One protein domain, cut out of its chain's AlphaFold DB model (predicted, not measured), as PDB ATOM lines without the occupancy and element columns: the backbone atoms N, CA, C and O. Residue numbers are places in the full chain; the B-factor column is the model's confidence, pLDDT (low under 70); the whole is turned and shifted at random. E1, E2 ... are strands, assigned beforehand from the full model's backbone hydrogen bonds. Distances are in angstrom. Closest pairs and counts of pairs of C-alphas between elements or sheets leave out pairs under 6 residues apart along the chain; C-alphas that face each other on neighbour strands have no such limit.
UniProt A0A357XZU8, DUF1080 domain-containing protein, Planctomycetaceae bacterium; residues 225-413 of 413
ATOM      1  N   VAL A 225      69.585 -33.596   8.845       98.56
ATOM      2  CA  VAL A 225      70.886 -34.207   9.155       98.56
ATOM      3  C   VAL A 225      71.980 -33.277   8.637       98.56
ATOM      4  O   VAL A 225      72.130 -33.113   7.427       98.56
ATOM      5  N   VAL A 226      72.735 -32.665   9.549       98.56
ATOM      6  CA  VAL A 226      73.863 -31.781   9.223       98.56
ATOM      7  C   VAL A 226      75.143 -32.605   9.051       98.56
ATOM      8  O   VAL A 226      75.909 -32.352   8.125       98.56
ATOM      9  N   PHE A 227      75.371 -33.619   9.896       97.81
ATOM     10  CA  PHE A 227      76.508 -34.534   9.763       97.81
ATOM     11  C   PHE A 227      76.273 -35.902  10.428       97.81
ATOM     12  O   PHE A 227      76.219 -36.005  11.651       97.81
ATOM     13  N   ASP A 228      76.240 -36.969   9.631       94.31
ATOM     14  CA  ASP A 228      76.154 -38.370  10.079       94.31
ATOM     15  C   ASP A 228      77.470 -39.163   9.911       94.31
ATOM     16  O   ASP A 228      77.548 -40.335  10.280       94.31
ATOM     17  N   GLY A 229      78.514 -38.538   9.355       92.19
ATOM     18  CA  GLY A 229      79.773 -39.199   8.998       92.19
ATOM     19  C   GLY A 229      79.843 -39.752   7.570       92.19
ATOM     20  O   GLY A 229      80.852 -40.375   7.229       92.19
ATOM     21  N   SER A 230      78.827 -39.535   6.724       91.12
ATOM     22  CA  SER A 230      78.825 -39.994   5.326       91.12
ATOM     23  C   SER A 230      79.430 -38.991   4.332       91.12
ATOM     24  O   SER A 230      80.122 -39.411   3.406       91.12
ATOM     25  N   ASN A 231      79.194 -37.686   4.510       93.19
ATOM     26  CA  ASN A 231      79.602 -36.624   3.581       93.19
ATOM     27  C   ASN A 231      79.740 -35.248   4.284       93.19
ATOM     28  O   ASN A 231      79.637 -35.159   5.508       93.19
ATOM     29  N   LEU A 232      79.984 -34.182   3.508       96.50
ATOM     30  CA  LEU A 232      80.085 -32.786   3.973       96.50
ATOM     31  C   LEU A 232      79.091 -31.842   3.266       96.50
ATOM     32  O   LEU A 232      79.276 -30.625   3.276       96.50
ATOM     33  N   ASP A 233      78.029 -32.365   2.655       97.50
ATOM     34  CA  ASP A 233      77.149 -31.614   1.752       97.50
ATOM     35  C   ASP A 233      76.364 -30.499   2.458       97.50
ATOM     36  O   ASP A 233      75.886 -29.583   1.791       97.50
ATOM     37  N   GLN A 234      76.253 -30.527   3.791       98.44
ATOM     38  CA  GLN A 234      75.660 -29.446   4.590       98.44
ATOM     39  C   GLN A 234      76.676 -28.432   5.133       98.44
ATOM     40  O   GLN A 234      76.300 -27.581   5.935       98.44
ATOM     41  N   PHE A 235      77.934 -28.464   4.684       98.50
ATOM     42  CA  PHE A 235      78.974 -27.513   5.086       98.50
ATOM     43  C   PHE A 235      79.389 -26.565   3.959       98.50
ATOM     44  O   PHE A 235      79.170 -26.808   2.771       98.50
ATOM     45  N   LEU A 236      79.992 -25.448   4.361       98.00
ATOM     46  CA  LEU A 236      80.675 -24.518   3.471       98.00
ATOM     47  C   LEU A 236      82.101 -25.021   3.149       98.00
ATOM     48  O   LEU A 236      82.676 -25.788   3.930       98.00
ATOM     49  N   PRO A 237      82.707 -24.591   2.022       97.50
ATOM     50  CA  PRO A 237      84.064 -24.992   1.654       97.50
ATOM     51  C   PRO A 237      85.087 -24.671   2.753       97.50
ATOM     52  O   PRO A 237      85.231 -23.519   3.156       97.50
ATOM     53  N   GLY A 238      85.811 -25.693   3.216       93.44
ATOM     54  CA  GLY A 238      86.817 -25.582   4.280       93.44
ATOM     55  C   GLY A 238      86.721 -26.695   5.327       93.44
ATOM     56  O   GLY A 238      87.761 -27.147   5.810       93.44
ATOM     57  N   ALA A 239      85.501 -27.181   5.594       96.25
ATOM     58  CA  ALA A 239      85.239 -28.308   6.491       96.25
ATOM     59  C   ALA A 239      85.960 -29.594   6.038       96.25
ATOM     60  O   ALA A 239      86.178 -29.815   4.843       96.25
ATOM     61  N   LYS A 240      86.347 -30.444   6.999       93.44
ATOM     62  CA  LYS A 240      87.146 -31.663   6.768       93.44
ATOM     63  C   LYS A 240      86.687 -32.797   7.674       93.44
ATOM     64  O   LYS A 240      86.403 -32.574   8.847       93.44
ATOM     65  N   MET A 241      86.701 -34.017   7.149       90.44
ATOM     66  CA  MET A 241      86.444 -35.231   7.926       90.44
ATOM     67  C   MET A 241      87.754 -35.800   8.497       90.44
ATOM     68  O   MET A 241      88.826 -35.618   7.916       90.44
ATOM     69  N   ASP A 242      87.666 -36.510   9.618       80.00
ATOM     70  CA  ASP A 242      88.718 -37.407  10.089       80.00
ATOM     71  C   ASP A 242      88.477 -38.822   9.554       80.00
ATOM     72  O   ASP A 242      87.591 -39.548  10.013       80.00
ATOM     73  N   GLU A 243      89.306 -39.232   8.600       64.50
ATOM     74  CA  GLU A 243      89.337 -40.609   8.110       64.50
ATOM     75  C   GLU A 243      90.208 -41.532   8.980       64.50
ATOM     76  O   GLU A 243      90.234 -42.742   8.740       64.50
ATOM     77  N   THR A 244      90.951 -41.033   9.979       58.25
ATOM     78  CA  THR A 244      91.880 -41.887  10.740       58.25
ATOM     79  C   THR A 244      91.148 -42.929  11.588       58.25
ATOM     80  O   THR A 244      91.578 -44.087  11.602       58.25
ATOM     81  N   GLN A 245      89.991 -42.595  12.177       52.47
ATOM     82  CA  GLN A 245      89.159 -43.567  12.904       52.47
ATOM     83  C   GLN A 245      88.530 -44.645  11.994       52.47
ATOM     84  O   GLN A 245      88.268 -45.757  12.461       52.47
ATOM     85  N   SER A 246      88.406 -44.416  10.675       47.31
ATOM     86  CA  SER A 246      88.015 -45.484   9.730       47.31
ATOM     87  C   SER A 246      89.019 -46.654   9.729       47.31
ATOM     88  O   SER A 246      88.666 -47.811   9.473       47.31
ATOM     89  N   ARG A 247      90.288 -46.389  10.077       44.34
ATOM     90  CA  ARG A 247      91.393 -47.353  10.012       44.34
ATOM     91  C   ARG A 247      91.566 -48.124  11.324       44.34
ATOM     92  O   ARG A 247      92.576 -47.997  12.015       44.34
ATOM     93  N   ARG A 248      90.644 -49.079  11.517       44.53
ATOM     94  CA  ARG A 248      90.659 -50.204  12.486       44.53
ATOM     95  C   ARG A 248      90.052 -49.936  13.878       44.53
ATOM     96  O   ARG A 248      90.724 -50.060  14.896       44.53
ATOM     97  N   GLY A 249      88.726 -49.817  13.918       39.69
ATOM     98  CA  GLY A 249      87.929 -50.633  14.852       39.69
ATOM     99  C   GLY A 249      87.588 -50.062  16.233       39.69
ATOM    100  O   GLY A 249      86.918 -50.762  16.990       39.69
ATOM    101  N   ALA A 250      87.967 -48.826  16.552       36.69
ATOM    102  CA  ALA A 250      87.483 -48.114  17.737       36.69
ATOM    103  C   ALA A 250      86.520 -47.000  17.298       36.69
ATOM    104  O   ALA A 250      86.964 -46.014  16.728       36.69
ATOM    105  N   SER A 251      85.218 -47.174  17.571       42.38
ATOM    106  CA  SER A 251      84.096 -46.404  16.990       42.38
ATOM    107  C   SER A 251      83.948 -46.562  15.466       42.38
ATOM    108  O   SER A 251      84.886 -46.379  14.701       42.38
ATOM    109  N   ARG A 252      82.745 -46.917  14.993       43.09
ATOM    110  CA  ARG A 252      82.429 -46.941  13.554       43.09
ATOM    111  C   ARG A 252      81.804 -45.609  13.148       43.09
ATOM    112  O   ARG A 252      80.626 -45.399  13.408       43.09
ATOM    113  N   GLY A 253      82.584 -44.755  12.499       56.00
ATOM    114  CA  GLY A 253      82.123 -43.512  11.885       56.00
ATOM    115  C   GLY A 253      83.305 -42.620  11.524       56.00
ATOM    116  O   GLY A 253      84.310 -42.624  12.233       56.00
ATOM    117  N   ASN A 254      83.192 -41.869  10.431       80.06
ATOM    118  CA  ASN A 254      84.087 -40.740  10.186       80.06
ATOM    119  C   ASN A 254      83.623 -39.579  11.074       80.06
ATOM    120  O   ASN A 254      82.416 -39.360  11.202       80.06
ATOM    121  N   THR A 255      84.543 -38.826  11.671       90.81
ATOM    122  CA  THR A 255      84.183 -37.620  12.435       90.81
ATOM    123  C   THR A 255      84.391 -36.371  11.583       90.81
ATOM    124  O   THR A 255      85.026 -36.414  10.533       90.81
ATOM    125  N   LEU A 256      83.862 -35.248  12.041       94.44
ATOM    126  CA  LEU A 256      84.099 -33.908  11.521       94.44
ATOM    127  C   LEU A 256      85.190 -33.241  12.372       94.44
ATOM    128  O   LEU A 256      85.188 -33.382  13.597       94.44
ATOM    129  N   TRP A 257      86.129 -32.533  11.748       93.62
ATOM    130  CA  TRP A 257      87.051 -31.651  12.466       93.62
ATOM    131  C   TRP A 257      86.391 -30.305  12.779       93.62
ATOM    132  O   TRP A 257      85.535 -29.834  12.028       93.62
ATOM    133  N   ALA A 258      86.845 -29.652  13.850       94.62
ATOM    134  CA  ALA A 258      86.645 -28.218  14.044       94.62
ATOM    135  C   ALA A 258      87.175 -27.385  12.847       94.62
ATOM    136  O   ALA A 258      87.928 -27.881  12.005       94.62
ATOM    137  N   GLU A 259      86.804 -26.104  12.800       96.31
ATOM    138  CA  GLU A 259      86.868 -25.227  11.618       96.31
ATOM    139  C   GLU A 259      85.865 -25.632  10.521       96.31
ATOM    140  O   GLU A 259      86.189 -25.762   9.339       96.31
ATOM    141  N   ALA A 260      84.612 -25.846  10.932       97.75
ATOM    142  CA  ALA A 260      83.514 -26.244  10.055       97.75
ATOM    143  C   ALA A 260      82.285 -25.347  10.269       97.75
ATOM    144  O   ALA A 260      81.750 -25.264  11.372       97.75
ATOM    145  N   ALA A 261      81.822 -24.684   9.207       98.38
ATOM    146  CA  ALA A 261      80.587 -23.896   9.197       98.38
ATOM    147  C   ALA A 261      79.533 -24.605   8.344       98.38
ATOM    148  O   ALA A 261      79.824 -24.962   7.198       98.38
ATOM    149  N   SER A 262      78.331 -24.816   8.882       98.75
ATOM    150  CA  SER A 262      77.230 -25.376   8.102       98.75
ATOM    151  C   SER A 262      76.700 -24.364   7.080       98.75
ATOM    152  O   SER A 262      76.963 -23.161   7.147       98.75
ATOM    153  N   LYS A 263      75.897 -24.851   6.136       98.62
ATOM    154  CA  LYS A 263      74.959 -24.015   5.385       98.62
ATOM    155  C   LYS A 263      73.940 -23.374   6.350       98.62
ATOM    156  O   LYS A 263      73.723 -23.920   7.438       98.62
ATOM    157  N   PRO A 264      73.318 -22.245   5.970       98.31
ATOM    158  CA  PRO A 264      72.228 -21.651   6.734       98.31
ATOM    159  C   PRO A 264      71.057 -22.608   6.985       98.31
ATOM    160  O   PRO A 264      70.702 -23.401   6.111       98.31
ATOM    161  N   PHE A 265      70.453 -22.487   8.162       98.00
ATOM    162  CA  PHE A 265      69.180 -23.095   8.536       98.00
ATOM    163  C   PHE A 265      68.013 -22.169   8.140       98.00
ATOM    164  O   PHE A 265      68.220 -21.083   7.589       98.00
ATOM    165  N   GLU A 266      66.771 -22.589   8.383       96.44
ATOM    166  CA  GLU A 266      65.593 -21.788   8.036       96.44
ATOM    167  C   GLU A 266      65.490 -20.520   8.902       96.44
ATOM    168  O   GLU A 266      65.481 -20.566  10.133       96.44
ATOM    169  N   LYS A 267      65.429 -19.358   8.235       95.69
ATOM    170  CA  LYS A 267      65.445 -18.035   8.876       95.69
ATOM    171  C   LYS A 267      64.330 -17.897   9.916       95.69
ATOM    172  O   LYS A 267      63.155 -18.044   9.586       95.69
ATOM    173  N   GLY A 268      64.704 -17.485  11.127       93.06
ATOM    174  CA  GLY A 268      63.763 -17.068  12.171       93.06
ATOM    175  C   GLY A 268      62.929 -18.196  12.787       93.06
ATOM    176  O   GLY A 268      62.060 -17.907  13.606       93.06
ATOM    177  N   GLN A 269      63.180 -19.460  12.429       96.69
ATOM    178  CA  GLN A 269      62.536 -20.610  13.063       96.69
ATOM    179  C   GLN A 269      63.290 -21.023  14.332       96.69
ATOM    180  O   GLN A 269      64.522 -21.030  14.362       96.69
ATOM    181  N   ALA A 270      62.541 -21.383  15.374       98.38
ATOM    182  CA  ALA A 270      63.096 -22.082  16.528       98.38
ATOM    183  C   ALA A 270      63.458 -23.523  16.137       98.38
ATOM    184  O   ALA A 270      62.832 -24.117  15.254       98.38
ATOM    185  N   TYR A 271      64.483 -24.082  16.775       98.69
ATOM    186  CA  TYR A 271      64.918 -25.446  16.502       98.69
ATOM    187  C   TYR A 271      65.547 -26.137  17.705       98.69
ATOM    188  O   TYR A 271      66.223 -25.528  18.535       98.69
ATOM    189  N   LYS A 272      65.398 -27.459  17.722       98.81
ATOM    190  CA  LYS A 272      66.227 -28.376  18.498       98.81
ATOM    191  C   LYS A 272      67.471 -28.737  17.695       98.81
ATOM    192  O   LYS A 272      67.364 -29.025  16.504       98.81
ATOM    193  N   MET A 273      68.637 -28.766  18.324       98.88
ATOM    194  CA  MET A 273      69.893 -29.227  17.735       98.88
ATOM    195  C   MET A 273      70.563 -30.241  18.659       98.88
ATOM    196  O   MET A 273      70.760 -29.973  19.842       98.88
ATOM    197  N   HIS A 274      70.965 -31.374  18.095       98.94
ATOM    198  CA  HIS A 274      71.842 -32.343  18.743       98.94
ATOM    199  C   HIS A 274      73.215 -32.306  18.075       98.94
ATOM    200  O   HIS A 274      73.313 -32.147  16.853       98.94
ATOM    201  N   LEU A 275      74.270 -32.474  18.869       98.81
ATOM    202  CA  LEU A 275      75.619 -32.744  18.382       98.81
ATOM    203  C   LEU A 275      76.416 -33.557  19.401       98.81
ATOM    204  O   LEU A 275      76.314 -33.351  20.612       98.81
ATOM    205  N   GLU A 276      77.292 -34.418  18.894       98.75
ATOM    206  CA  GLU A 276      78.299 -35.106  19.693       98.75
ATOM    207  C   GLU A 276      79.685 -34.495  19.478       98.75
ATOM    208  O   GLU A 276      80.090 -34.236  18.343       98.75
ATOM    209  N   PHE A 277      80.448 -34.328  20.559       98.44
ATOM    210  CA  PHE A 277      81.836 -33.862  20.517       98.44
ATOM    211  C   PHE A 277      82.768 -34.725  21.376       98.44
ATOM    212  O   PHE A 277      82.348 -35.348  22.351       98.44
ATOM    213  N   MET A 278      84.051 -34.761  21.019       97.12
ATOM    214  CA  MET A 278      85.112 -35.412  21.784       97.12
ATOM    215  C   MET A 278      86.333 -34.497  21.872       97.12
ATOM    216  O   MET A 278      86.852 -34.011  20.866       97.12
ATOM    217  N   LEU A 279      86.789 -34.294  23.106       97.69
ATOM    218  CA  LEU A 279      87.936 -33.460  23.451       97.69
ATOM    219  C   LEU A 279      89.242 -34.259  23.346       97.69
ATOM    220  O   LEU A 279      89.302 -35.424  23.749       97.69
ATOM    221  N   SER A 280      90.294 -33.612  22.856       95.62
ATOM    222  CA  SER A 280      91.663 -34.128  22.816       95.62
ATOM    223  C   SER A 280      92.238 -34.296  24.225       95.62
ATOM    224  O   SER A 280      92.040 -33.443  25.092       95.62
ATOM    225  N   TYR A 281      93.040 -35.336  24.451       96.62
ATOM    226  CA  TYR A 281      93.855 -35.421  25.661       96.62
ATOM    227  C   TYR A 281      95.076 -34.506  25.515       96.62
ATOM    228  O   TYR A 281      95.905 -34.701  24.626       96.62
ATOM    229  N   MET A 282      95.166 -33.499  26.385       96.94
ATOM    230  CA  MET A 282      96.254 -32.513  26.424       96.94
ATOM    231  C   MET A 282      96.724 -32.314  27.877       96.94
ATOM    232  O   MET A 282      96.504 -31.244  28.454       96.94
ATOM    233  N   PRO A 283      97.327 -33.335  28.521       95.38
ATOM    234  CA  PRO A 283      97.561 -33.338  29.969       95.38
ATOM    235  C   PRO A 283      98.406 -32.155  30.447       95.38
ATOM    236  O   PRO A 283      98.150 -31.634  31.527       95.38
ATOM    237  N   LYS A 284      99.352 -31.674  29.628       95.12
ATOM    238  CA  LYS A 284     100.254 -30.552  29.949       95.12
ATOM    239  C   LYS A 284      99.690 -29.162  29.593       95.12
ATOM    240  O   LYS A 284     100.299 -28.155  29.938       95.12
ATOM    241  N   ALA A 285      98.518 -29.073  28.952       95.50
ATOM    242  CA  ALA A 285      97.848 -27.801  28.661       95.50
ATOM    243  C   ALA A 285      96.947 -27.338  29.822       95.50
ATOM    244  O   ALA A 285      96.451 -28.150  30.607       95.50
ATOM    245  N   ARG A 286      96.707 -26.025  29.934       93.75
ATOM    246  CA  ARG A 286      95.836 -25.401  30.952       93.75
ATOM    247  C   ARG A 286      94.999 -24.274  30.332       93.75
ATOM    248  O   ARG A 286      95.395 -23.691  29.322       93.75
ATOM    249  N   GLY A 287      93.864 -23.956  30.961       94.69
ATOM    250  CA  GLY A 287      92.965 -22.875  30.540       94.69
ATOM    251  C   GLY A 287      92.537 -22.984  29.071       94.69
ATOM    252  O   GLY A 287      92.396 -24.081  28.541       94.69
ATOM    253  N   GLN A 288      92.410 -21.839  28.393       95.38
ATOM    254  CA  GLN A 288      91.981 -21.720  26.986       95.38
ATOM    255  C   GLN A 288      92.912 -22.406  25.956       95.38
ATOM    256  O   GLN A 288      92.623 -22.395  24.761       95.38
ATOM    257  N   GLY A 289      94.034 -22.997  26.386       94.69
ATOM    258  CA  GLY A 289      94.897 -23.832  25.546       94.69
ATOM    259  C   GLY A 289      94.579 -25.334  25.591       94.69
ATOM    260  O   GLY A 289      95.200 -26.093  24.852       94.69
ATOM    261  N   ARG A 290      93.660 -25.790  26.458       96.44
ATOM    262  CA  ARG A 290      93.410 -27.217  26.737       96.44
ATOM    263  C   ARG A 290      92.172 -27.733  25.984       96.44
ATOM    264  O   ARG A 290      91.062 -27.703  26.499       96.44
ATOM    265  N   SER A 291      92.381 -28.213  24.755       96.94
ATOM    266  CA  SER A 291      91.336 -28.743  23.856       96.94
ATOM    267  C   SER A 291      90.158 -27.777  23.635       96.94
ATOM    268  O   SER A 291      88.996 -28.130  23.791       96.94
ATOM    269  N   ASN A 292      90.489 -26.527  23.308       98.06
ATOM    270  CA  ASN A 292      89.526 -25.449  23.069       98.06
ATOM    271  C   ASN A 292      88.910 -25.522  21.660       98.06
ATOM    272  O   ASN A 292      89.620 -25.811  20.692       98.06
ATOM    273  N   SER A 293      87.615 -25.240  21.571       98.38
ATOM    274  CA  SER A 293      86.752 -25.098  20.394       98.38
ATOM    275  C   SER A 293      85.422 -24.480  20.872       98.38
ATOM    276  O   SER A 293      85.250 -24.218  22.056       98.38
ATOM    277  N   GLY A 294      84.435 -24.288  20.003       98.31
ATOM    278  CA  GLY A 294      83.158 -23.690  20.400       98.31
ATOM    279  C   GLY A 294      82.053 -23.964  19.393       98.31
ATOM    280  O   GLY A 294      82.309 -24.007  18.189       98.31
ATOM    281  N   VAL A 295      80.827 -24.150  19.887       98.81
ATOM    282  CA  VAL A 295      79.620 -24.302  19.066       98.81
ATOM    283  C   VAL A 295      78.926 -22.950  18.989       98.81
ATOM    284  O   VAL A 295      78.207 -22.559  19.905       98.81
ATOM    285  N   TYR A 296      79.136 -22.229  17.892       98.81
ATOM    286  CA  TYR A 296      78.453 -20.969  17.621       98.81
ATOM    287  C   TYR A 296      77.089 -21.248  16.999       98.81
ATOM    288  O   TYR A 296      76.974 -21.492  15.793       98.81
ATOM    289  N   ILE A 297      76.068 -21.195  17.844       98.69
ATOM    290  CA  ILE A 297      74.655 -21.244  17.475       98.69
ATOM    291  C   ILE A 297      74.322 -19.933  16.741       98.69
ATOM    292  O   ILE A 297      74.767 -18.864  17.166       98.69
ATOM    293  N   ASP A 298      73.613 -20.007  15.609       97.81
ATOM    294  CA  ASP A 298      73.349 -18.864  14.704       97.81
ATOM    295  C   ASP A 298      74.629 -18.121  14.227       97.81
ATOM    296  O   ASP A 298      74.637 -16.933  13.897       97.81
ATOM    297  N   GLU A 299      75.776 -18.810  14.260       98.31
ATOM    298  CA  GLU A 299      77.128 -18.237  14.169       98.31
ATOM    299  C   GLU A 299      77.409 -17.034  15.113       98.31
ATOM    300  O   GLU A 299      78.399 -16.322  14.921       98.31
ATOM    301  N   ALA A 300      76.572 -16.796  16.128       98.19
ATOM    302  CA  ALA A 300      76.602 -15.606  16.987       98.19
ATOM    303  C   ALA A 300      76.715 -15.922  18.487       98.19
ATOM    304  O   ALA A 300      77.208 -15.088  19.243       98.19
ATOM    305  N   TYR A 301      76.293 -17.111  18.929       98.62
ATOM    306  CA  TYR A 301      76.232 -17.470  20.346       98.62
ATOM    307  C   TYR A 301      77.048 -18.740  20.622       98.62
ATOM    308  O   TYR A 301      76.603 -19.857  20.362       98.62
ATOM    309  N   GLU A 302      78.269 -18.562  21.122       98.75
ATOM    310  CA  GLU A 302      79.212 -19.630  21.473       98.75
ATOM    311  C   GLU A 302      78.786 -20.360  22.752       98.75
ATOM    312  O   GLU A 302      78.954 -19.841  23.856       98.75
ATOM    313  N   CYS A 303      78.293 -21.590  22.598       98.81
ATOM    314  CA  CYS A 303      78.337 -22.591  23.655       98.81
ATOM    315  C   CYS A 303      79.750 -23.196  23.662       98.81
ATOM    316  O   CYS A 303      80.144 -23.906  22.730       98.81
ATOM    317  N   GLN A 304      80.527 -22.863  24.687       98.81
ATOM    318  CA  GLN A 304      81.965 -23.129  24.761       98.81
ATOM    319  C   GLN A 304      82.313 -24.627  24.829       98.81
ATOM    320  O   GLN A 304      81.681 -25.359  25.584       98.81
ATOM    321  N   VAL A 305      83.364 -25.079  24.130       98.81
ATOM    322  CA  VAL A 305      83.837 -26.481  24.134       98.81
ATOM    323  C   VAL A 305      85.312 -26.546  24.540       98.81
ATOM    324  O   VAL A 305      86.215 -26.297  23.751       98.81
ATOM    325  N   LEU A 306      85.574 -26.912  25.794       98.62
ATOM    326  CA  LEU A 306      86.916 -26.892  26.389       98.62
ATOM    327  C   LEU A 306      87.107 -28.112  27.300       98.62
ATOM    328  O   LEU A 306      86.156 -28.484  27.989       98.62
ATOM    329  N   ASP A 307      88.313 -28.688  27.408       98.44
ATOM    330  CA  ASP A 307      88.578 -29.681  28.463       98.44
ATOM    331  C   ASP A 307      88.600 -29.007  29.835       98.44
ATOM    332  O   ASP A 307      89.606 -28.483  30.318       98.44
ATOM    333  N   SER A 308      87.411 -29.036  30.431       98.31
ATOM    334  CA  SER A 308      87.060 -28.424  31.701       98.31
ATOM    335  C   SER A 308      86.791 -29.480  32.768       98.31
ATOM    336  O   SER A 308      86.115 -29.198  33.757       98.31
ATOM    337  N   PHE A 309      87.289 -30.708  32.582       98.31
ATOM    338  CA  PHE A 309      87.073 -31.800  33.524       98.31
ATOM    339  C   PHE A 309      87.589 -31.419  34.927       98.31
ATOM    340  O   PHE A 309      88.729 -30.973  35.110       98.31
ATOM    341  N   GLY A 310      86.711 -31.501  35.931       95.81
ATOM    342  CA  GLY A 310      86.978 -31.042  37.296       95.81
ATOM    343  C   GLY A 310      87.214 -29.534  37.476       95.81
ATOM    344  O   GLY A 310      87.721 -29.152  38.528       95.81
ATOM    345  N   LEU A 311      86.940 -28.667  36.493       96.62
ATOM    346  CA  LEU A 311      86.964 -27.202  36.677       96.62
ATOM    347  C   LEU A 311      85.651 -26.684  37.303       96.62
ATOM    348  O   LEU A 311      84.778 -27.465  37.697       96.62
ATOM    349  N   ASP A 312      85.506 -25.366  37.428       95.38
ATOM    350  CA  ASP A 312      84.349 -24.724  38.065       95.38
ATOM    351  C   ASP A 312      83.107 -24.654  37.165       95.38
ATOM    352  O   ASP A 312      82.002 -24.474  37.674       95.38
ATOM    353  N   GLY A 313      83.268 -24.784  35.846       97.12
ATOM    354  CA  GLY A 313      82.224 -24.469  34.877       97.12
ATOM    355  C   GLY A 313      82.050 -22.958  34.754       97.12
ATOM    356  O   GLY A 313      80.966 -22.435  34.988       97.12
ATOM    357  N   LYS A 314      83.122 -22.219  34.474       98.25
ATOM    358  CA  LYS A 314      83.057 -20.776  34.203       98.25
ATOM    359  C   LYS A 314      82.433 -20.460  32.844       98.25
ATOM    360  O   LYS A 314      82.272 -21.325  31.995       98.25
ATOM    361  N   ASN A 315      82.064 -19.196  32.629       98.06
ATOM    362  CA  ASN A 315      81.394 -18.765  31.393       98.06
ATOM    363  C   ASN A 315      82.305 -18.829  30.145       98.06
ATOM    364  O   ASN A 315      81.820 -18.697  29.029       98.06
ATOM    365  N   ASN A 316      83.606 -19.069  30.338       97.69
ATOM    366  CA  ASN A 316      84.613 -19.388  29.322       97.69
ATOM    367  C   ASN A 316      85.121 -20.849  29.397       97.69
ATOM    368  O   ASN A 316      86.112 -21.188  28.749       97.69
ATOM    369  N   GLU A 317      84.477 -21.710  30.184       98.50
ATOM    370  CA  GLU A 317      84.723 -23.156  30.265       98.50
ATOM    371  C   GLU A 317      83.556 -23.926  29.618       98.50
ATOM    372  O   GLU A 317      82.569 -23.324  29.201       98.50
ATOM    373  N   CYS A 318      83.680 -25.249  29.489       98.69
ATOM    374  CA  CYS A 318      82.744 -26.102  28.747       98.69
ATOM    375  C   CYS A 318      81.276 -25.858  29.143       98.69
ATOM    376  O   CYS A 318      80.925 -25.931  30.320       98.69
ATOM    377  N   GLY A 319      80.427 -25.579  28.153       98.56
ATOM    378  CA  GLY A 319      79.016 -25.241  28.339       98.56
ATOM    379  C   GLY A 319      78.744 -23.784  28.729       98.56
ATOM    380  O   GLY A 319      77.586 -23.415  28.878       98.56
ATOM    381  N   GLY A 320      79.759 -22.939  28.917       98.62
ATOM    382  CA  GLY A 320      79.601 -21.507  29.181       98.62
ATOM    383  C   GLY A 320      79.252 -20.678  27.944       98.62
ATOM    384  O   GLY A 320      79.599 -21.047  26.824       98.62
ATOM    385  N   PHE A 321      78.605 -19.532  28.178       98.75
ATOM    386  CA  PHE A 321      78.412 -18.469  27.186       98.75
ATOM    387  C   PHE A 321      79.164 -17.221  27.655       98.75
ATOM    388  O   PHE A 321      78.803 -16.619  28.674       98.75
ATOM    389  N   TYR A 322      80.223 -16.832  26.940       95.69
ATOM    390  CA  TYR A 322      81.218 -15.893  27.466       95.69
ATOM    391  C   TYR A 322      80.640 -14.520  27.836       95.69
ATOM    392  O   TYR A 322      80.042 -13.822  27.017       95.69
ATOM    393  N   THR A 323      80.862 -14.095  29.085       95.56
ATOM    394  CA  THR A 323      80.276 -12.890  29.713       95.56
ATOM    395  C   THR A 323      78.739 -12.833  29.743       95.56
ATOM    396  O   THR A 323      78.183 -11.753  29.947       95.56
ATOM    397  N   ILE A 324      78.056 -13.966  29.539       97.81
ATOM    398  CA  ILE A 324      76.590 -14.087  29.576       97.81
ATOM    399  C   ILE A 324      76.163 -15.058  30.687       97.81
ATOM    400  O   ILE A 324      75.450 -14.639  31.596       97.81
ATOM    401  N   ALA A 325      76.624 -16.317  30.670       98.25
ATOM    402  CA  ALA A 325      76.185 -17.339  31.629       98.25
ATOM    403  C   ALA A 325      77.276 -18.374  31.981       98.25
ATOM    404  O   ALA A 325      77.968 -18.895  31.103       98.25
ATOM    405  N   GLU A 326      77.403 -18.705  33.273       98.62
ATOM    406  CA  GLU A 326      78.089 -19.923  33.745       98.62
ATOM    407  C   GLU A 326      77.085 -21.098  33.718       98.62
ATOM    408  O   GLU A 326      75.955 -20.898  34.166       98.62
ATOM    409  N   PRO A 327      77.440 -22.306  33.237       98.31
ATOM    410  CA  PRO A 327      76.552 -23.473  33.265       98.31
ATOM    411  C   PRO A 327      76.129 -23.840  34.691       98.31
ATOM    412  O   PRO A 327      76.959 -23.859  35.602       98.31
ATOM    413  N   ALA A 328      74.864 -24.205  34.895       98.12
ATOM    414  CA  ALA A 328      74.302 -24.575  36.195       98.12
ATOM    415  C   ALA A 328      75.143 -25.636  36.924       98.12
ATOM    416  O   ALA A 328      75.362 -25.519  38.125       98.12
ATOM    417  N   VAL A 329      75.715 -26.601  36.200       97.19
ATOM    418  CA  VAL A 329      76.707 -27.558  36.708       97.19
ATOM    419  C   VAL A 329      77.725 -27.889  35.610       97.19
ATOM    420  O   VAL A 329      77.374 -27.969  34.436       97.19
ATOM    421  N   ASN A 330      79.000 -28.063  35.973       97.88
ATOM    422  CA  ASN A 330      80.036 -28.501  35.035       97.88
ATOM    423  C   ASN A 330      79.849 -29.993  34.710       97.88
ATOM    424  O   ASN A 330      80.200 -30.855  35.516       97.88
ATOM    425  N   MET A 331      79.306 -30.280  33.527       97.88
ATOM    426  CA  MET A 331      79.008 -31.636  33.053       97.88
ATOM    427  C   MET A 331      80.033 -32.169  32.049       97.88
ATOM    428  O   MET A 331      79.770 -33.157  31.362       97.88
ATOM    429  N   CYS A 332      81.209 -31.540  31.964       98.31
ATOM    430  CA  CYS A 332      82.289 -31.993  31.101       98.31
ATOM    431  C   CYS A 332      82.851 -33.337  31.591       98.31
ATOM    432  O   CYS A 332      83.481 -33.408  32.645       98.31
ATOM    433  N   PHE A 333      82.672 -34.396  30.801       98.19
ATOM    434  CA  PHE A 333      83.396 -35.662  30.966       98.19
ATOM    435  C   PHE A 333      84.899 -35.493  30.643       98.19
ATOM    436  O   PHE A 333      85.274 -34.513  29.986       98.19
ATOM    437  N   PRO A 334      85.779 -36.426  31.071       97.06
ATOM    438  CA  PRO A 334      87.197 -36.400  30.705       97.06
ATOM    439  C   PRO A 334      87.427 -36.462  29.179       97.06
ATOM    440  O   PRO A 334      86.576 -36.969  28.443       97.06
ATOM    441  N   PRO A 335      88.593 -36.004  28.686       97.12
ATOM    442  CA  PRO A 335      88.942 -36.080  27.268       97.12
ATOM    443  C   PRO A 335      89.049 -37.527  26.760       97.12
ATOM    444  O   PRO A 335      89.218 -38.473  27.529       97.12
ATOM    445  N   LEU A 336      88.951 -37.691  25.437       95.06
ATOM    446  CA  LEU A 336      88.785 -38.972  24.730       95.06
ATOM    447  C   LEU A 336      87.509 -39.750  25.107       95.06
ATOM    448  O   LEU A 336      87.382 -40.947  24.832       95.06
ATOM    449  N   GLN A 337      86.529 -39.055  25.687       95.06
ATOM    450  CA  GLN A 337      85.152 -39.507  25.820       95.06
ATOM    451  C   GLN A 337      84.226 -38.615  24.991       95.06
ATOM    452  O   GLN A 337      84.324 -37.390  25.043       95.06
ATOM    453  N   TRP A 338      83.321 -39.245  24.239       96.81
ATOM    454  CA  TRP A 338      82.253 -38.544  23.532       96.81
ATOM    455  C   TRP A 338      81.222 -37.984  24.511       96.81
ATOM    456  O   TRP A 338      80.858 -38.644  25.491       96.81
ATOM    457  N   GLN A 339      80.762 -36.775  24.215       97.25
ATOM    458  CA  GLN A 339      79.806 -35.988  24.986       97.25
ATOM    459  C   GLN A 339      78.725 -35.441  24.054       97.25
ATOM    460  O   GLN A 339      78.982 -35.297  22.860       97.25
ATOM    461  N   THR A 340      77.551 -35.109  24.588       98.88
ATOM    462  CA  THR A 340      76.467 -34.480  23.813       98.88
ATOM    463  C   THR A 340      76.218 -33.046  24.260       98.88
ATOM    464  O   THR A 340      76.308 -32.741  25.456       98.88
ATOM    465  N   TYR A 341      75.840 -32.196  23.304       98.94
ATOM    466  CA  TYR A 341      74.952 -31.071  23.574       98.94
ATOM    467  C   TYR A 341      73.605 -31.316  22.903       98.94
ATOM    468  O   TYR A 341      73.541 -31.610  21.709       98.94
ATOM    469  N   ASP A 342      72.547 -31.137  23.687       98.94
ATOM    470  CA  ASP A 342      71.161 -31.124  23.237       98.94
ATOM    471  C   ASP A 342      70.626 -29.712  23.516       98.94
ATOM    472  O   ASP A 342      70.534 -29.294  24.674       98.94
ATOM    473  N   ILE A 343      70.372 -28.941  22.459       98.94
ATOM    474  CA  ILE A 343      70.113 -27.496  22.508       98.94
ATOM    475  C   ILE A 343      68.722 -27.214  21.947       98.94
ATOM    476  O   ILE A 343      68.465 -27.497  20.781       98.94
ATOM    477  N   ASP A 344      67.856 -26.597  22.743       98.81
ATOM    478  CA  ASP A 344      66.607 -25.991  22.275       98.81
ATOM    479  C   ASP A 344      66.878 -24.485  22.080       98.81
ATOM    480  O   ASP A 344      67.237 -23.815  23.047       98.81
ATOM    481  N   PHE A 345      66.766 -23.946  20.859       98.81
ATOM    482  CA  PHE A 345      67.132 -22.559  20.522       98.81
ATOM    483  C   PHE A 345      65.990 -21.794  19.842       98.81
ATOM    484  O   PHE A 345      65.411 -22.246  18.856       98.81
ATOM    485  N   THR A 346      65.719 -20.585  20.335       98.62
ATOM    486  CA  THR A 346      64.844 -19.588  19.703       98.62
ATOM    487  C   THR A 346      65.699 -18.412  19.215       98.62
ATOM    488  O   THR A 346      66.353 -17.773  20.046       98.62
ATOM    489  N   PRO A 347      65.705 -18.095  17.904       97.88
ATOM    490  CA  PRO A 347      66.505 -17.002  17.354       97.88
ATOM    491  C   PRO A 347      66.067 -15.620  17.870       97.88
ATOM    492  O   PRO A 347      64.923 -15.450  18.304       97.88
ATOM    493  N   PRO A 348      66.956 -14.609  17.805       97.88
ATOM    494  CA  PRO A 348      66.591 -13.224  18.098       97.88
ATOM    495  C   PRO A 348      65.575 -12.706  17.068       97.88
ATOM    496  O   PRO A 348      65.536 -13.179  15.929       97.88
ATOM    497  N   LYS A 349      64.775 -11.697  17.436       97.38
ATOM    498  CA  LYS A 349      63.853 -11.028  16.498       97.38
ATOM    499  C   LYS A 349      64.288  -9.600  16.201       97.38
ATOM    500  O   LYS A 349      64.837  -8.919  17.068       97.38
ATOM    501  N   PHE A 350      63.983  -9.142  14.989       96.88
ATOM    502  CA  PHE A 350      64.298  -7.799  14.507       96.88
ATOM    503  C   PHE A 350      63.067  -7.095  13.921       96.88
ATOM    504  O   PHE A 350      62.146  -7.731  13.406       96.88
ATOM    505  N   GLY A 351      63.054  -5.766  14.009       94.69
ATOM    506  CA  GLY A 351      62.115  -4.895  13.311       94.69
ATOM    507  C   GLY A 351      62.488  -4.700  11.839       94.69
ATOM    508  O   GLY A 351      63.602  -4.994  11.412       94.69
ATOM    509  N   ALA A 352      61.562  -4.144  11.054       93.19
ATOM    510  CA  ALA A 352      61.768  -3.871   9.624       93.19
ATOM    511  C   ALA A 352      62.848  -2.803   9.328       93.19
ATOM    512  O   ALA A 352      63.229  -2.612   8.175       93.19
ATOM    513  N   ASP A 353      63.332  -2.108  10.358       92.50
ATOM    514  CA  ASP A 353      64.452  -1.163  10.336       92.50
ATOM    515  C   ASP A 353      65.798  -1.797  10.752       92.50
ATOM    516  O   ASP A 353      66.820  -1.111  10.780       92.50
ATOM    517  N   GLY A 354      65.812  -3.095  11.076       91.06
ATOM    518  CA  GLY A 354      66.988  -3.814  11.569       91.06
ATOM    519  C   GLY A 354      67.278  -3.625  13.062       91.06
ATOM    520  O   GLY A 354      68.331  -4.061  13.528       91.06
ATOM    521  N   THR A 355      66.386  -3.002  13.840       94.62
ATOM    522  CA  THR A 355      66.533  -2.937  15.307       94.62
ATOM    523  C   THR A 355      66.193  -4.282  15.954       94.62
ATOM    524  O   THR A 355      65.215  -4.918  15.573       94.62
ATOM    525  N   LYS A 356      66.979  -4.748  16.938       96.56
ATOM    526  CA  LYS A 356      66.651  -5.983  17.678       96.56
ATOM    527  C   LYS A 356      65.465  -5.724  18.608       96.56
ATOM    528  O   LYS A 356      65.531  -4.833  19.453       96.56
ATOM    529  N   THR A 357      64.399  -6.503  18.456       97.56
ATOM    530  CA  THR A 357      63.149  -6.389  19.223       97.56
ATOM    531  C   THR A 357      63.031  -7.443  20.319       97.56
ATOM    532  O   THR A 357      62.441  -7.165  21.359       97.56
ATOM    533  N   GLU A 358      63.632  -8.623  20.133       98.19
ATOM    534  CA  GLU A 358      63.702  -9.680  21.147       98.19
ATOM    535  C   GLU A 358      65.087 -10.344  21.157       98.19
ATOM    536  O   GLU A 358      65.693 -10.566  20.106       98.19
ATOM    537  N   ASN A 359      65.579 -10.679  22.354       98.50
ATOM    538  CA  ASN A 359      66.797 -11.469  22.542       98.50
ATOM    539  C   ASN A 359      66.578 -12.925  22.108       98.50
ATOM    540  O   ASN A 359      65.473 -13.453  22.244       98.50
ATOM    541  N   ALA A 360      67.645 -13.595  21.669       98.38
ATOM    542  CA  ALA A 360      67.609 -15.043  21.496       98.38
ATOM    543  C   ALA A 360      67.433 -15.740  22.856       98.38
ATOM    544  O   ALA A 360      67.850 -15.213  23.895       98.38
ATOM    545  N   ARG A 361      66.844 -16.938  22.849       98.69
ATOM    546  CA  ARG A 361      66.687 -17.784  24.043       98.69
ATOM    547  C   ARG A 361      67.178 -19.191  23.785       98.69
ATOM    548  O   ARG A 361      67.060 -19.677  22.661       98.69
ATOM    549  N   LEU A 362      67.674 -19.863  24.823       98.50
ATOM    550  CA  LEU A 362      67.967 -21.290  24.730       98.50
ATOM    551  C   LEU A 362      67.886 -22.066  26.048       98.50
ATOM    552  O   LEU A 362      68.034 -21.515  27.140       98.50
ATOM    553  N   THR A 363      67.723 -23.376  25.899       98.94
ATOM    554  CA  THR A 363      68.024 -24.400  26.904       98.94
ATOM    555  C   THR A 363      69.164 -25.257  26.355       98.94
ATOM    556  O   THR A 363      69.113 -25.678  25.201       98.94
ATOM    557  N   VAL A 364      70.192 -25.537  27.162       98.94
ATOM    558  CA  VAL A 364      71.253 -26.503  26.818       98.94
ATOM    559  C   VAL A 364      71.267 -27.614  27.850       98.94
ATOM    560  O   VAL A 364      71.366 -27.357  29.052       98.94
ATOM    561  N   LYS A 365      71.257 -28.860  27.379       98.94
ATOM    562  CA  LYS A 365      71.676 -30.024  28.158       98.94
ATOM    563  C   LYS A 365      73.067 -30.444  27.706       98.94
ATOM    564  O   LYS A 365      73.333 -30.526  26.510       98.94
ATOM    565  N   GLN A 366      73.939 -30.740  28.662       98.88
ATOM    566  CA  GLN A 366      75.206 -31.415  28.414       98.88
ATOM    567  C   GLN A 366      75.130 -32.812  29.012       98.88
ATOM    568  O   GLN A 366      74.837 -32.971  30.198       98.88
ATOM    569  N   ASN A 367      75.398 -33.829  28.195       98.62
ATOM    570  CA  ASN A 367      75.331 -35.230  28.614       98.62
ATOM    571  C   ASN A 367      73.980 -35.605  29.269       98.62
ATOM    572  O   ASN A 367      73.939 -36.341  30.255       98.62
ATOM    573  N   GLY A 368      72.875 -35.059  28.744       98.19
ATOM    574  CA  GLY A 368      71.507 -35.240  29.251       98.19
ATOM    575  C   GLY A 368      71.104 -34.367  30.452       98.19
ATOM    576  O   GLY A 368      69.912 -34.264  30.740       98.19
ATOM    577  N   VAL A 369      72.045 -33.703  31.131       98.56
ATOM    578  CA  VAL A 369      71.772 -32.831  32.289       98.56
ATOM    579  C   VAL A 369      71.612 -31.383  31.829       98.56
ATOM    580  O   VAL A 369      72.463 -30.871  31.106       98.56
ATOM    581  N   VAL A 370      70.540 -30.709  32.258       98.69
ATOM    582  CA  VAL A 370      70.298 -29.287  31.955       98.69
ATOM    583  C   VAL A 370      71.395 -28.430  32.592       98.69
ATOM    584  O   VAL A 370      71.553 -28.424  33.811       98.69
ATOM    585  N   ILE A 371      72.141 -27.702  31.760       98.69
ATOM    586  CA  ILE A 371      73.173 -26.746  32.186       98.69
ATOM    587  C   ILE A 371      72.756 -25.288  31.957       98.69
ATOM    588  O   ILE A 371      73.268 -24.412  32.643       98.69
ATOM    589  N   HIS A 372      71.796 -25.027  31.067       98.81
ATOM    590  CA  HIS A 372      71.100 -23.740  30.936       98.81
ATOM    591  C   HIS A 372      69.626 -24.006  30.671       98.81
ATOM    592  O   HIS A 372      69.324 -24.884  29.866       98.81
ATOM    593  N   ASP A 373      68.730 -23.249  31.303       98.62
ATOM    594  CA  ASP A 373      67.279 -23.408  31.160       98.62
ATOM    595  C   ASP A 373      66.627 -22.076  30.763       98.62
ATOM    596  O   ASP A 373      66.622 -21.125  31.546       98.62
ATOM    597  N   ASN A 374      66.132 -22.005  29.525       98.50
ATOM    598  CA  ASN A 374      65.426 -20.876  28.909       98.50
ATOM    599  C   ASN A 374      66.070 -19.484  29.131       98.50
ATOM    600  O   ASN A 374      65.376 -18.470  29.297       98.50
ATOM    601  N   ILE A 375      67.407 -19.425  29.149       98.69
ATOM    602  CA  ILE A 375      68.155 -18.184  29.386       98.69
ATOM    603  C   ILE A 375      68.047 -17.241  28.186       98.69
ATOM    604  O   ILE A 375      67.908 -17.682  27.046       98.69
ATOM    605  N   GLU A 376      68.155 -15.936  28.433       98.38
ATOM    606  CA  GLU A 376      68.322 -14.943  27.367       98.38
ATOM    607  C   GLU A 376      69.790 -14.785  26.975       98.38
ATOM    608  O   GLU A 376      70.679 -14.743  27.826       98.38
ATOM    609  N   LEU A 377      70.021 -14.597  25.680       98.38
ATOM    610  CA  LEU A 377      71.301 -14.203  25.109       98.38
ATOM    611  C   LEU A 377      71.175 -12.736  24.644       98.38
ATOM    612  O   LEU A 377      70.640 -12.473  23.565       98.38
ATOM    613  N   PRO A 378      71.604 -11.748  25.454       97.88
ATOM    614  CA  PRO A 378      71.310 -10.335  25.196       97.88
ATOM    615  C   PRO A 378      72.174  -9.692  24.097       97.88
ATOM    616  O   PRO A 378      71.955  -8.530  23.752       97.88
ATOM    617  N   LYS A 379      73.167 -10.417  23.573       97.06
ATOM    618  CA  LYS A 379      74.184  -9.985  22.599       97.06
ATOM    619  C   LYS A 379      74.890 -11.217  22.019       97.06
ATOM    620  O   LYS A 379      74.852 -12.278  22.646       97.06
ATOM    621  N   GLU A 380      75.629 -11.057  20.923       97.62
ATOM    622  CA  GLU A 380      76.578 -12.085  20.475       97.62
ATOM    623  C   GLU A 380      77.711 -12.351  21.490       97.62
ATOM    624  O   GLU A 380      78.094 -11.484  22.288       97.62
ATOM    625  N   THR A 381      78.318 -13.533  21.401       97.88
ATOM    626  CA  THR A 381      79.648 -13.800  21.963       97.88
ATOM    627  C   THR A 381      80.736 -13.266  21.012       97.88
ATOM    628  O   THR A 381      80.506 -13.120  19.807       97.88
ATOM    629  N   PRO A 382      81.951 -12.944  21.498       94.81
ATOM    630  CA  PRO A 382      83.068 -12.620  20.609       94.81
ATOM    631  C   PRO A 382      83.460 -13.831  19.744       94.81
ATOM    632  O   PRO A 382      83.016 -14.942  19.986       94.81
ATOM    633  N   GLY A 383      84.326 -13.617  18.749       93.12
ATOM    634  CA  GLY A 383      85.006 -14.699  18.018       93.12
ATOM    635  C   GLY A 383      84.385 -15.134  16.685       93.12
ATOM    636  O   GLY A 383      85.102 -15.720  15.873       93.12
ATOM    637  N   ARG A 384      83.115 -14.802  16.390       95.12
ATOM    638  CA  ARG A 384      82.480 -15.128  15.093       95.12
ATOM    639  C   ARG A 384      81.730 -13.960  14.440       95.12
ATOM    640  O   ARG A 384      82.373 -13.163  13.761       95.12
ATOM    641  N   LYS A 385      80.402 -13.856  14.574       97.19
ATOM    642  CA  LYS A 385      79.572 -12.837  13.896       97.19
ATOM    643  C   LYS A 385      78.684 -12.072  14.885       97.19
ATOM    644  O   LYS A 385      78.309 -12.599  15.923       97.19
ATOM    645  N   LYS A 386      78.318 -10.834  14.530       96.69
ATOM    646  CA  LYS A 386      77.264 -10.052  15.211       96.69
ATOM    647  C   LYS A 386      75.888 -10.684  15.005       96.69
ATOM    648  O   LYS A 386      75.702 -11.381  14.007       96.69
ATOM    649  N   GLU A 387      74.933 -10.414  15.889       95.94
ATOM    650  CA  GLU A 387      73.517 -10.778  15.702       95.94
ATOM    651  C   GLU A 387      72.950 -10.192  14.385       95.94
ATOM    652  O   GLU A 387      73.436  -9.162  13.909       95.94
ATOM    653  N   THR A 388      71.962 -10.846  13.764       94.81
ATOM    654  CA  THR A 388      71.343 -10.405  12.494       94.81
ATOM    655  C   THR A 388      69.981 -11.073  12.258       94.81
ATOM    656  O   THR A 388      69.659 -12.064  12.902       94.81
ATOM    657  N   ASP A 389      69.231 -10.573  11.274       94.44
ATOM    658  CA  ASP A 389      67.998 -11.166  10.729       94.44
ATOM    659  C   ASP A 389      68.259 -11.991   9.435       94.44
ATOM    660  O   ASP A 389      67.350 -12.381   8.704       94.44
ATOM    661  N   GLU A 390      69.519 -12.238   9.077       95.06
ATOM    662  CA  GLU A 390      69.900 -13.141   7.979       95.06
ATOM    663  C   GLU A 390      69.855 -14.617   8.403       95.06
ATOM    664  O   GLU A 390      70.178 -14.959   9.536       95.06
ATOM    665  N   ALA A 391      69.543 -15.516   7.465       96.19
ATOM    666  CA  ALA A 391      69.639 -16.958   7.695       96.19
ATOM    667  C   ALA A 391      71.091 -17.386   7.983       96.19
ATOM    668  O   ALA A 391      71.996 -17.090   7.194       96.19
ATOM    669  N   ARG A 392      71.308 -18.143   9.062       96.69
ATOM    670  CA  ARG A 392      72.616 -18.695   9.451       96.69
ATOM    671  C   ARG A 392      72.504 -20.123   9.960       96.69
ATOM    672  O   ARG A 392      71.411 -20.662  10.094       96.69
ATOM    673  N   GLY A 393      73.656 -20.760  10.141       98.00
ATOM    674  CA  GLY A 393      73.775 -22.142  10.593       98.00
ATOM    675  C   GLY A 393      74.557 -22.258  11.899       98.00
ATOM    676  O   GLY A 393      74.634 -21.311  12.683       98.00
ATOM    677  N   VAL A 394      75.190 -23.411  12.103       98.69
ATOM    678  CA  VAL A 394      76.138 -23.642  13.199       98.69
ATOM    679  C   VAL A 394      77.578 -23.500  12.702       98.69
ATOM    680  O   VAL A 394      77.909 -23.902  11.583       98.69
ATOM    681  N   TYR A 395      78.461 -22.957  13.539       98.75
ATOM    682  CA  TYR A 395      79.906 -22.965  13.298       98.75
ATOM    683  C   TYR A 395      80.663 -23.618  14.457       98.75
ATOM    684  O   TYR A 395      80.439 -23.295  15.620       98.75
ATOM    685  N   LEU A 396      81.566 -24.534  14.111       98.62
ATOM    686  CA  LEU A 396      82.408 -25.308  15.018       98.62
ATOM    687  C   LEU A 396      83.831 -24.736  14.955       98.62
ATOM    688  O   LEU A 396      84.530 -24.905  13.953       98.62
ATOM    689  N   GLN A 397      84.242 -24.013  15.994       98.19
ATOM    690  CA  GLN A 397      85.410 -23.124  15.972       98.19
ATOM    691  C   GLN A 397      86.762 -23.858  16.004       98.19
ATOM    692  O   GLN A 397      87.052 -24.604  16.939       98.19
ATOM    693  N   GLY A 398      87.644 -23.593  15.034       93.50
ATOM    694  CA  GLY A 398      89.006 -24.129  15.013       93.50
ATOM    695  C   GLY A 398      89.995 -23.354  15.889       93.50
ATOM    696  O   GLY A 398      90.836 -22.623  15.371       93.50
ATOM    697  N   HIS A 399      89.985 -23.545  17.214       91.00
ATOM    698  CA  HIS A 399      90.935 -22.876  18.126       91.00
ATOM    699  C   HIS A 399      92.332 -23.544  18.169       91.00
ATOM    700  O   HIS A 399      92.899 -23.810  19.233       91.00
ATOM    701  N   SER A 400      92.891 -23.872  17.000       88.56
ATOM    702  CA  SER A 400      94.152 -24.621  16.815       88.56
ATOM    703  C   SER A 400      94.199 -26.029  17.436       88.56
ATOM    704  O   SER A 400      95.258 -26.660  17.410       88.56
ATOM    705  N   ASN A 401      93.092 -26.542  17.981       91.88
ATOM    706  CA  ASN A 401      92.981 -27.862  18.607       91.88
ATOM    707  C   ASN A 401      92.091 -28.802  17.787       91.88
ATOM    708  O   ASN A 401      91.200 -28.378  17.055       91.88
ATOM    709  N   LYS A 402      92.344 -30.097  17.935       91.50
ATOM    710  CA  LYS A 402      91.759 -31.202  17.178       91.50
ATOM    711  C   LYS A 402      90.480 -31.754  17.832       91.50
ATOM    712  O   LYS A 402      90.305 -32.968  17.926       91.50
ATOM    713  N   VAL A 403      89.586 -30.876  18.293       95.31
ATOM    714  CA  VAL A 403      88.264 -31.302  18.787       95.31
ATOM    715  C   VAL A 403      87.507 -31.990  17.645       95.31
ATOM    716  O   VAL A 403      87.490 -31.500  16.511       95.31
ATOM    717  N   GLN A 404      86.927 -33.155  17.941       94.81
ATOM    718  CA  GLN A 404      86.220 -33.990  16.970       94.81
ATOM    719  C   GLN A 404      84.713 -33.901  17.199       94.81
ATOM    720  O   GLN A 404      84.265 -33.958  18.340       94.81
ATOM    721  N   TYR A 405      83.935 -33.823  16.123       97.75
ATOM    722  CA  TYR A 405      82.475 -33.730  16.155       97.75
ATOM    723  C   TYR A 405      81.823 -34.865  15.360       97.75
ATOM    724  O   TYR A 405      82.408 -35.379  14.406       97.75
ATOM    725  N   ARG A 406      80.606 -35.277  15.722       96.75
ATOM    726  CA  ARG A 406      79.782 -36.211  14.931       96.75
ATOM    727  C   ARG A 406      78.293 -36.049  15.253       96.75
ATOM    728  O   ARG A 406      77.952 -35.281  16.146       96.75
ATOM    729  N   ASN A 407      77.443 -36.801  14.548       97.50
ATOM    730  CA  ASN A 407      76.001 -36.915  14.804       97.50
ATOM    731  C   ASN A 407      75.325 -35.550  15.031       97.50
ATOM    732  O   ASN A 407      74.813 -35.268  16.106       97.50
ATOM    733  N   ILE A 408      75.405 -34.674  14.031       98.75
ATOM    734  CA  ILE A 408      74.851 -33.321  14.099       98.75
ATOM    735  C   ILE A 408      73.530 -33.303  13.338       98.75
ATOM    736  O   ILE A 408      73.505 -33.595  12.136       98.75
ATOM    737  N   TRP A 409      72.442 -32.937  14.006       98.81
ATOM    738  CA  TRP A 409      71.132 -32.781  13.375       98.81
ATOM    739  C   TRP A 409      70.323 -31.643  13.996       98.81
ATOM    740  O   TRP A 409      70.509 -31.290  15.158       98.81
ATOM    741  N   VAL A 410      69.425 -31.069  13.194       98.75
ATOM    742  CA  VAL A 410      68.566 -29.932  13.551       98.75
ATOM    743  C   VAL A 410      67.113 -30.270  13.230       98.75
ATOM    744  O   VAL A 410      66.813 -30.772  12.148       98.75
ATOM    745  N   LYS A 411      66.195 -29.994  14.153       98.50
ATOM    746  CA  LYS A 411      64.754 -30.200  13.991       98.50
ATOM    747  C   LYS A 411      64.012 -28.916  14.354       98.50
ATOM    748  O   LYS A 411      64.029 -28.521  15.515       98.50
ATOM    749  N   TYR A 412      63.369 -28.289  13.373       97.81
ATOM    750  CA  TYR A 412      62.487 -27.139  13.599       97.81
ATOM    751  C   TYR A 412      61.254 -27.544  14.423       97.81
ATOM    752  O   TYR A 412      60.809 -28.697  14.329       97.81
ATOM    753  N   GLU A 413      60.755 -26.607  15.233       84.88
ATOM    754  CA  GLU A 413      59.611 -26.778  16.151       84.88
ATOM    755  C   GLU A 413      58.267 -26.321  15.558       84.88
ATOM    756  O   GLU A 413      58.233 -25.246  14.918       84.88
TER     757      GLU A 413
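AT A GLANCE: This is residues 225 to 413 of the 413 residues of the protein "DUF1080 domain-containing protein" of Planctomycetaceae bacterium (UniProt A0A357XZU8). With little regular structure, this domain is a twisted wall of E1, E2, E3, E6, E8, E9 and E10, with hairpin E4 and E5 and loops over one face. The printed part has 189 residues, 61 in ten strands, E1 to E10, and no named helix: all strand. The wall is branched and antiparallel; the whole is compact, radius of gyration of the C-alphas 15.9 A, spans 54 by 38 by 27 A.

HOW THE PARTS SIT: E1, residues 225 to 227, and E2, 255 to 257, lie on one side of E10, 404 to 412; E3, 271 to 278, lies on the other. N 226 and O 408, 2.9 A, N 256 and O 405, 2.8 A, and N 272 and O 411, 2.8 A, are within hydrogen-bond range; likewise N 273 and O 343, 2.8 A, between E3 and E6, 338 to 346, N 344 and O 363, 2.9 A, between E6 and E8, 360 to 366, and N 364 and O 372, 2.9 A, in hairpin E8 and E9, 369 to 377. In hairpin E4, 293 to 297, and E5, 301 to 305, N 295 and O 303 are 2.9 A apart. E7, 356 to 358, pairs with no named strand.

IN THESE COORDINATES: E1 begins at C-alpha 225 (70.886, -34.207, 9.155); E10, 24.9 A long between end C-alphas, ends at C-alpha 412 (62.487, -27.139, 13.599).

THE WHOLE: The printed part has no cut; E5 to E6 is a long link, 32 residues. Residues 243 to 253 have pLDDT under 70.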